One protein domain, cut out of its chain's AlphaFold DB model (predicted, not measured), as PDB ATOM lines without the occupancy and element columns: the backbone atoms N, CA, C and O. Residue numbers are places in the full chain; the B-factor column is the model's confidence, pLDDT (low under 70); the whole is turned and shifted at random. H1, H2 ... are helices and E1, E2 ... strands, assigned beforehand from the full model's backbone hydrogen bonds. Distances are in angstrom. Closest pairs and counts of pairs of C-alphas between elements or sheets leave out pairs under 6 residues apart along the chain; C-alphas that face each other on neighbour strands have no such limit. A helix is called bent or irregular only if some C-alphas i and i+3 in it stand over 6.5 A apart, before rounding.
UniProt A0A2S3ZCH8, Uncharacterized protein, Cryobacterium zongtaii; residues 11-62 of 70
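What this domain is: This is residues 11 to 62 of the 70 residues of an uncharacterized protein of Cryobacterium zongtaii (UniProt A0A2S3ZCH8). The chain makes a long, open hairpin, its two sides joined by the paired strands E1 and E2 near the turn and by residues 11 to 12 with residues 33 to 34 of E3 near the other end. From E3 a long bent helix, H1, runs back in two arms toward the turn end, along the length of the model but apart from E1 and E2. The printed part has 52 residues, with three named strands and then one named helix, in the order E1 E2 E3 H1; the one sheet, E1 - E2, is antiparallel, and the class is mixed, helices and strands. The whole is loose, with a radius of gyration of the C-alphas of 12.8 A, and elongated, its C-alphas spanning 36 by 22 by 18 A.

Where its parts are: Find C-alpha 17 at (62.560, 37.300, 77.144), where strand E1, residues 17 to 19, begins; it is 6.3 A long. E2, residues 24 to 26, measures 6.9 A. E3 takes residues 33 to 36 and is the longest strand, 10.2 A. From C-alpha 37 at (40.266, 39.856, 89.254) helix H1 runs through residues 37 to 61. By its hydrogen bonds it was assigned as one helix, but it is bent: C-alphas 45 and 48 are 7.1 A apart. Its arms are H1a, residues 37 to 45, 14.0 A, and H1b, residues 48 to 61, 20.2 A, which ends at C-alpha 61 at (66.535, 54.045, 71.295). H1a is itself irregular, with C-alphas 38 and 41 also 7.1 A apart.

How they stand to each other: Look first at E1 and E2, a hairpin of antiparallel neighbours whose directions stand at 150 degrees. C-alphas 17 and 26 face each other at 4.8 A. N 18 and O 25 are within hydrogen-bond range at 2.9 A, and so are N 25 and O 18 at 3.0 A. Farther along, E3 pairs with no named strand, but its residues 33 to 34 pair antiparallel with residues 11 to 12. E2 and E3 are apart. E3 and H1a meet only through their link. H1a and H1b stand at a steep tilt of 57 degrees. Both arms are apart from E1 and E2, and H1b is apart from E3. In H1b every O i to N i+4 pair is within hydrogen-bond range; in H1a 3 of 5 are.

The domain as a whole: The two C-alphas farthest apart are those of Ser 38 and Ala 62, at 37.5 A. The printed part, residues 11 to 62, has no cut. The links E1 to E2 and E3 to H1 are tight, and E2 to E3, with 6 residues between, is short; no link is long. The mean pLDDT of the printed part is 92.5, and residues 61 to 62 are under 70.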
ATOM      1  N   ILE A  11      48.192  40.445  91.894       96.62
ATOM      2  CA  ILE A  11      49.419  41.147  91.518       96.62
ATOM      3  C   ILE A  11      50.102  40.307  90.444       96.62
ATOM      4  O   ILE A  11      50.298  39.107  90.633       96.62
ATOM      5  N   VAL A  12      50.430  40.931  89.318       94.94
ATOM      6  CA  VAL A  12      51.066  40.300  88.161       94.94
ATOM      7  C   VAL A  12      52.436  40.928  87.947       94.94
ATOM      8  O   VAL A  12      52.618  42.130  88.128       94.94
ATOM      9  N   THR A  13      53.416  40.120  87.560       95.12
ATOM     10  CA  THR A  13      54.741  40.590  87.141       95.12
ATOM     11  C   THR A  13      55.090  39.865  85.850       95.12
ATOM     12  O   THR A  13      55.466  38.694  85.908       95.12
ATOM     13  N   PRO A  14      54.883  40.494  84.680       92.06
ATOM     14  CA  PRO A  14      55.264  39.875  83.423       92.06
ATOM     15  C   PRO A  14      56.790  39.795  83.342       92.06
ATOM     16  O   PRO A  14      57.488  40.761  83.645       92.06
ATOM     17  N   VAL A  15      57.293  38.633  82.941       94.19
ATOM     18  CA  VAL A  15      58.720  38.397  82.714       94.19
ATOM     19  C   VAL A  15      58.926  38.326  81.213       94.19
ATOM     20  O   VAL A  15      58.271  37.530  80.539       94.19
ATOM     21  N   LEU A  16      59.799  39.184  80.695       94.81
ATOM     22  CA  LEU A  16      60.080  39.268  79.270       94.81
ATOM     23  C   LEU A  16      61.365  38.515  78.936       94.81
ATOM     24  O   LEU A  16      62.319  38.507  79.715       94.81
ATOM     25  N   VAL A  17      61.382  37.914  77.754       95.94
ATOM     26  CA  VAL A  17      62.560  37.300  77.144       95.94
ATOM     27  C   VAL A  17      62.674  37.791  75.709       95.94
ATOM     28  O   VAL A  17      61.658  38.090  75.075       95.94
ATOM     29  N   TRP A  18      63.898  37.874  75.208       94.00
ATOM     30  CA  TRP A  18      64.144  37.956  73.775       94.00
ATOM     31  C   TRP A  18      64.287  36.545  73.227       94.00
ATOM     32  O   TRP A  18      64.958  35.719  73.841       94.00
ATOM     33  N   ASP A  19      63.647  36.298  72.091       94.69
ATOM     34  CA  ASP A  19      63.693  35.035  71.364       94.69
ATOM     35  C   ASP A  19      64.134  35.347  69.933       94.69
ATOM     36  O   ASP A  19      63.433  36.059  69.207       94.69
ATOM     37  N   ASP A  20      65.323  34.883  69.558       93.25
ATOM     38  CA  ASP A  20      65.861  35.012  68.201       93.25
ATOM     39  C   ASP A  20      65.635  33.752  67.343       93.25
ATOM     40  O   ASP A  20      66.051  33.709  66.183       93.25
ATOM     41  N   GLY A  21      64.927  32.755  67.886       95.38
ATOM     42  CA  GLY A  21      64.678  31.451  67.281       95.38
ATOM     43  C   GLY A  21      65.693  30.367  67.656       95.38
ATOM     44  O   GLY A  21      65.428  29.197  67.378       95.38
ATOM     45  N   GLU A  22      66.813  30.717  68.295       95.00
ATOM     46  CA  GLU A  22      67.878  29.789  68.707       95.00
ATOM     47  C   GLU A  22      68.107  29.829  70.227       95.00
ATOM     48  O   GLU A  22      68.216  28.777  70.865       95.00
ATOM     49  N   GLU A  23      68.135  31.021  70.831       95.12
ATOM     50  CA  GLU A  23      68.342  31.226  72.265       95.12
ATOM     51  C   GLU A  23      67.299  32.172  72.881       95.12
ATOM     52  O   GLU A  23      66.853  33.156  72.287       95.12
ATOM     53  N   LEU A  24      66.939  31.882  74.135       96.75
ATOM     54  CA  LEU A  24      66.138  32.773  74.967       96.75
ATOM     55  C   LEU A  24      67.050  33.550  75.912       96.75
ATOM     56  O   LEU A  24      67.682  32.962  76.792       96.75
ATOM     57  N   THR A  25      67.063  34.876  75.788       96.31
ATOM     58  CA  THR A  25      67.848  35.751  76.673       96.31
ATOM     59  C   THR A  25      66.948  36.636  77.541       96.31
ATOM     60  O   THR A  25      65.809  36.925  77.160       96.31
ATOM     61  N   PRO A  26      67.407  37.066  78.734       95.94
ATOM     62  CA  PRO A  26      66.610  37.924  79.607       95.94
ATOM     63  C   PRO A  26      66.203  39.240  78.929       95.94
ATOM     64  O   PRO A  26      67.040  39.964  78.388       95.94
ATOM     65  N   GLY A  27      64.908  39.553  78.983       93.44
ATOM     66  CA  GLY A  27      64.354  40.819  78.523       93.44
ATOM     67  C   GLY A  27      64.408  41.916  79.594       93.44
ATOM     68  O   GLY A  27      64.884  41.692  80.709       93.44
ATOM     69  N   PRO A  28      63.914  43.123  79.273       92.38
ATOM     70  CA  PRO A  28      63.828  44.209  80.240       92.38
ATOM     71  C   PRO A  28      62.881  43.852  81.394       92.38
ATOM     72  O   PRO A  28      61.825  43.248  81.192       92.38
ATOM     73  N   GLU A  29      63.249  44.266  82.606       91.62
ATOM     74  CA  GLU A  29      62.422  44.056  83.792       91.62
ATOM     75  C   GLU A  29      61.184  44.956  83.775       91.62
ATOM     76  O   GLU A  29      61.260  46.153  83.477       91.62
ATOM     77  N   LEU A  30      60.040  44.383  84.150       89.00
ATOM     78  CA  LEU A  30      58.794  45.113  84.351       89.00
ATOM     79  C   LEU A  30      58.417  45.145  85.832       89.00
ATOM     80  O   LEU A  30      58.654  44.202  86.588       89.00
ATOM     81  N   GLY A  31      57.794  46.249  86.243       90.50
ATOM     82  CA  GLY A  31      57.265  46.401  87.594       90.50
ATOM     83  C   GLY A  31      56.067  45.489  87.874       90.50
ATOM     84  O   GLY A  31      55.428  44.949  86.971       90.50
ATOM     85  N   GLN A  32      55.729  45.358  89.158       94.75
ATOM     86  CA  GLN A  32      54.510  44.670  89.574       94.75
ATOM     87  C   GLN A  32      53.268  45.505  89.256       94.75
ATOM     88  O   GLN A  32      53.252  46.722  89.442       94.75
ATOM     89  N   ILE A  33      52.198  44.833  88.844       94.62
ATOM     90  CA  ILE A  33      50.933  45.448  88.451       94.62
ATOM     91  C   ILE A  33      49.832  44.841  89.314       94.62
ATOM     92  O   ILE A  33      49.631  43.629  89.312       94.62
ATOM     93  N   SER A  34      49.114  45.675  90.063       96.56
ATOM     94  CA  SER A  34      47.969  45.245  90.870       96.56
ATOM     95  C   SER A  34      46.673  45.485  90.101       96.56
ATOM     96  O   SER A  34      46.405  46.605  89.669       96.56
ATOM     97  N   LEU A  35      45.870  44.438  89.922       96.62
ATOM     98  CA  LEU A  35      44.645  44.449  89.121       96.62
ATOM     99  C   LEU A  35      43.492  43.833  89.913       96.62
ATOM    100  O   LEU A  35      43.689  42.922  90.717       96.62
ATOM    101  N   THR A  36      42.259  44.271  89.664       97.44
ATOM    102  CA  THR A  36      41.086  43.507  90.113       97.44
ATOM    103  C   THR A  36      40.999  42.193  89.337       97.44
ATOM    104  O   THR A  36      41.396  42.124  88.172       97.44
ATOM    105  N   LEU A  37      40.423  41.147  89.943       95.12
ATOM    106  CA  LEU A  37      40.266  39.856  89.254       95.12
ATOM    107  C   LEU A  37      39.460  39.985  87.946       95.12
ATOM    108  O   LEU A  37      39.733  39.278  86.982       95.12
ATOM    109  N   SER A  38      38.497  40.911  87.897       95.44
ATOM    110  CA  SER A  38      37.677  41.166  86.708       95.44
ATOM    111  C   SER A  38      38.462  41.736  85.526       95.44
ATOM    112  O   SER A  38      38.048  41.540  84.389       95.44
ATOM    113  N   ASN A  39      39.567  42.442  85.781       95.56
ATOM    114  CA  ASN A  39      40.346  43.123  84.744       95.56
ATOM    115  C   ASN A  39      41.505  42.267  84.221       95.56
ATOM    116  O   ASN A  39      42.094  42.606  83.197       95.56
ATOM    117  N   LEU A  40      41.824  41.160  84.897       94.81
ATOM    118  CA  LEU A  40      42.908  40.265  84.504       94.81
ATOM    119  C   LEU A  40      42.776  39.733  83.059       94.81
ATOM    120  O   LEU A  40      43.791  39.745  82.367       94.81
ATOM    121  N   PRO A  41      41.589  39.314  82.560       95.75
ATOM    122  CA  PRO A  41      41.468  38.822  81.185       95.75
ATOM    123  C   PRO A  41      41.809  39.894  80.146       95.75
ATOM    124  O   PRO A  41      42.633  39.658  79.271       95.75
ATOM    125  N   MET A  42      41.255  41.099  80.307       96.38
ATOM    126  CA  MET A  42      41.523  42.230  79.413       96.38
ATOM    127  C   MET A  42      43.005  42.624  79.421       96.38
ATOM    128  O   MET A  42      43.571  42.917  78.373       96.38
ATOM    129  N   PHE A  43      43.645  42.604  80.594       94.69
ATOM    130  CA  PHE A  43      45.084  42.833  80.703       94.69
ATOM    131  C   PHE A  43      45.884  41.772  79.933       94.69
ATOM    132  O   PHE A  43      46.754  42.116  79.140       94.69
ATOM    133  N   ALA A  44      45.561  40.487  80.113       94.75
ATOM    134  CA  ALA A  44      46.254  39.394  79.433       94.75
ATOM    135  C   ALA A  44      46.099  39.452  77.902       94.75
ATOM    136  O   ALA A  44      47.055  39.184  77.180       94.75
ATOM    137  N   GLU A  45      44.922  39.843  77.410       96.81
ATOM    138  CA  GLU A  45      44.656  40.039  75.980       96.81
ATOM    139  C   GLU A  45      45.456  41.210  75.380       96.81
ATOM    140  O   GLU A  45      45.826  41.160  74.208       96.81
ATOM    141  N   GLY A  46      45.752  42.248  76.173       94.81
ATOM    142  CA  GLY A  46      46.520  43.423  75.746       94.81
ATOM    143  C   GLY A  46      48.040  43.226  75.721       94.81
ATOM    144  O   GLY A  46      48.729  43.913  74.962       94.81
ATOM    145  N   LEU A  47      48.567  42.267  76.493       92.75
ATOM    146  CA  LEU A  47      50.011  42.046  76.652       92.75
ATOM    147  C   LEU A  47      50.787  41.925  75.327       92.75
ATOM    148  O   LEU A  47      51.829  42.570  75.218       92.75
ATOM    149  N   PRO A  48      50.334  41.179  74.298       93.88
ATOM    150  CA  PRO A  48      51.082  41.078  73.044       93.88
ATOM    151  C   PRO A  48      51.303  42.432  72.356       93.88
ATOM    152  O   PRO A  48      52.388  42.698  71.841       93.88
ATOM    153  N   ALA A  49      50.293  43.307  72.373       95.19
ATOM    154  CA  ALA A  49      50.393  44.636  71.778       95.19
ATOM    155  C   ALA A  49      51.326  45.551  72.589       95.19
ATOM    156  O   ALA A  49      52.126  46.284  72.006       95.19
ATOM    157  N   GLU A  50      51.265  45.481  73.921       92.62
ATOM    158  CA  GLU A  50      52.171  46.223  74.805       92.62
ATOM    159  C   GLU A  50      53.630  45.787  74.631       92.62
ATOM    160  O   GLU A  50      54.517  46.637  74.531       92.62
ATOM    161  N   VAL A  51      53.884  44.478  74.522       93.44
ATOM    162  CA  VAL A  51      55.223  43.924  74.265       93.44
ATOM    163  C   VAL A  51      55.751  44.382  72.907       93.44
ATOM    164  O   VAL A  51      56.891  44.836  72.825       93.44
ATOM    165  N   ALA A  52      54.927  44.343  71.855       93.25
ATOM    166  CA  ALA A  52      55.319  44.831  70.533       93.25
ATOM    167  C   ALA A  52      55.669  46.331  70.548       93.25
ATOM    168  O   ALA A  52      56.680  46.744  69.977       93.25
ATOM    169  N   ALA A  53      54.872  47.147  71.245       92.56
ATOM    170  CA  ALA A  53      55.138  48.576  71.399       92.56
ATOM    171  C   ALA A  53      56.421  48.846  72.201       92.56
ATOM    172  O   ALA A  53      57.192  49.741  71.852       92.56
ATOM    173  N   LEU A  54      56.679  48.074  73.260       91.56
ATOM    174  CA  LEU A  54      57.910  48.173  74.040       91.56
ATOM    175  C   LEU A  54      59.139  47.812  73.195       91.56
ATOM    176  O   LEU A  54      60.113  48.564  73.193       91.56
ATOM    177  N   ALA A  55      59.079  46.711  72.444       92.50
ATOM    178  CA  ALA A  55      60.163  46.280  71.566       92.50
ATOM    179  C   ALA A  55      60.502  47.343  70.509       92.50
ATOM    180  O   ALA A  55      61.674  47.665  70.318       92.50
ATOM    181  N   ALA A  56      59.487  47.956  69.888       92.69
ATOM    182  CA  ALA A  56      59.684  49.036  68.919       92.69
ATOM    183  C   ALA A  56      60.427  50.241  69.528       92.69
ATOM    184  O   ALA A  56      61.401  50.725  68.956       92.69
ATOM    185  N   ARG A  57      60.034  50.680  70.731       90.12
ATOM    186  CA  ARG A  57      60.679  51.816  71.419       90.12
ATOM    187  C   ARG A  57      62.133  51.534  71.787       90.12
ATOM    188  O   ARG A  57      62.965  52.437  71.738       90.12
ATOM    189  N   LEU A  58      62.445  50.293  72.159       88.94
ATOM    190  CA  LEU A  58      63.816  49.882  72.462       88.94
ATOM    191  C   LEU A  58      64.688  49.855  71.201       88.94
ATOM    192  O   LEU A  58      65.839  50.285  71.259       88.94
ATOM    193  N   ALA A  59      64.136  49.431  70.061       86.44
ATOM    194  CA  ALA A  59      64.832  49.474  68.778       86.44
ATOM    195  C   ALA A  59      65.123  50.917  68.317       86.44
ATOM    196  O   ALA A  59      66.215  51.201  67.834       86.44
ATOM    197  N   GLU A  60      64.185  51.848  68.519       81.88
ATOM    198  CA  GLU A  60      64.367  53.272  68.193       81.88
ATOM    199  C   GLU A  60      65.426  53.957  69.078       81.88
ATOM    200  O   GLU A  60      66.178  54.816  68.610       81.88
ATOM    201  N   GLY A  61      65.529  53.551  70.349       65.38
ATOM    202  CA  GLY A  61      66.535  54.045  71.295       65.38
ATOM    203  C   GLY A  61      67.965  53.545  71.038       65.38
ATOM    204  O   GLY A  61      68.907  54.119  71.578       65.38
ATOM    205  N   ALA A  62      68.146  52.522  70.197       57.75
ATOM    206  CA  ALA A  62      69.436  51.904  69.876       57.75
ATOM    207  C   ALA A  62      70.147  52.543  68.662       57.75
ATOM    208  O   ALA A  62      70.875  51.869  67.932       57.75
TER     209      ALA A  62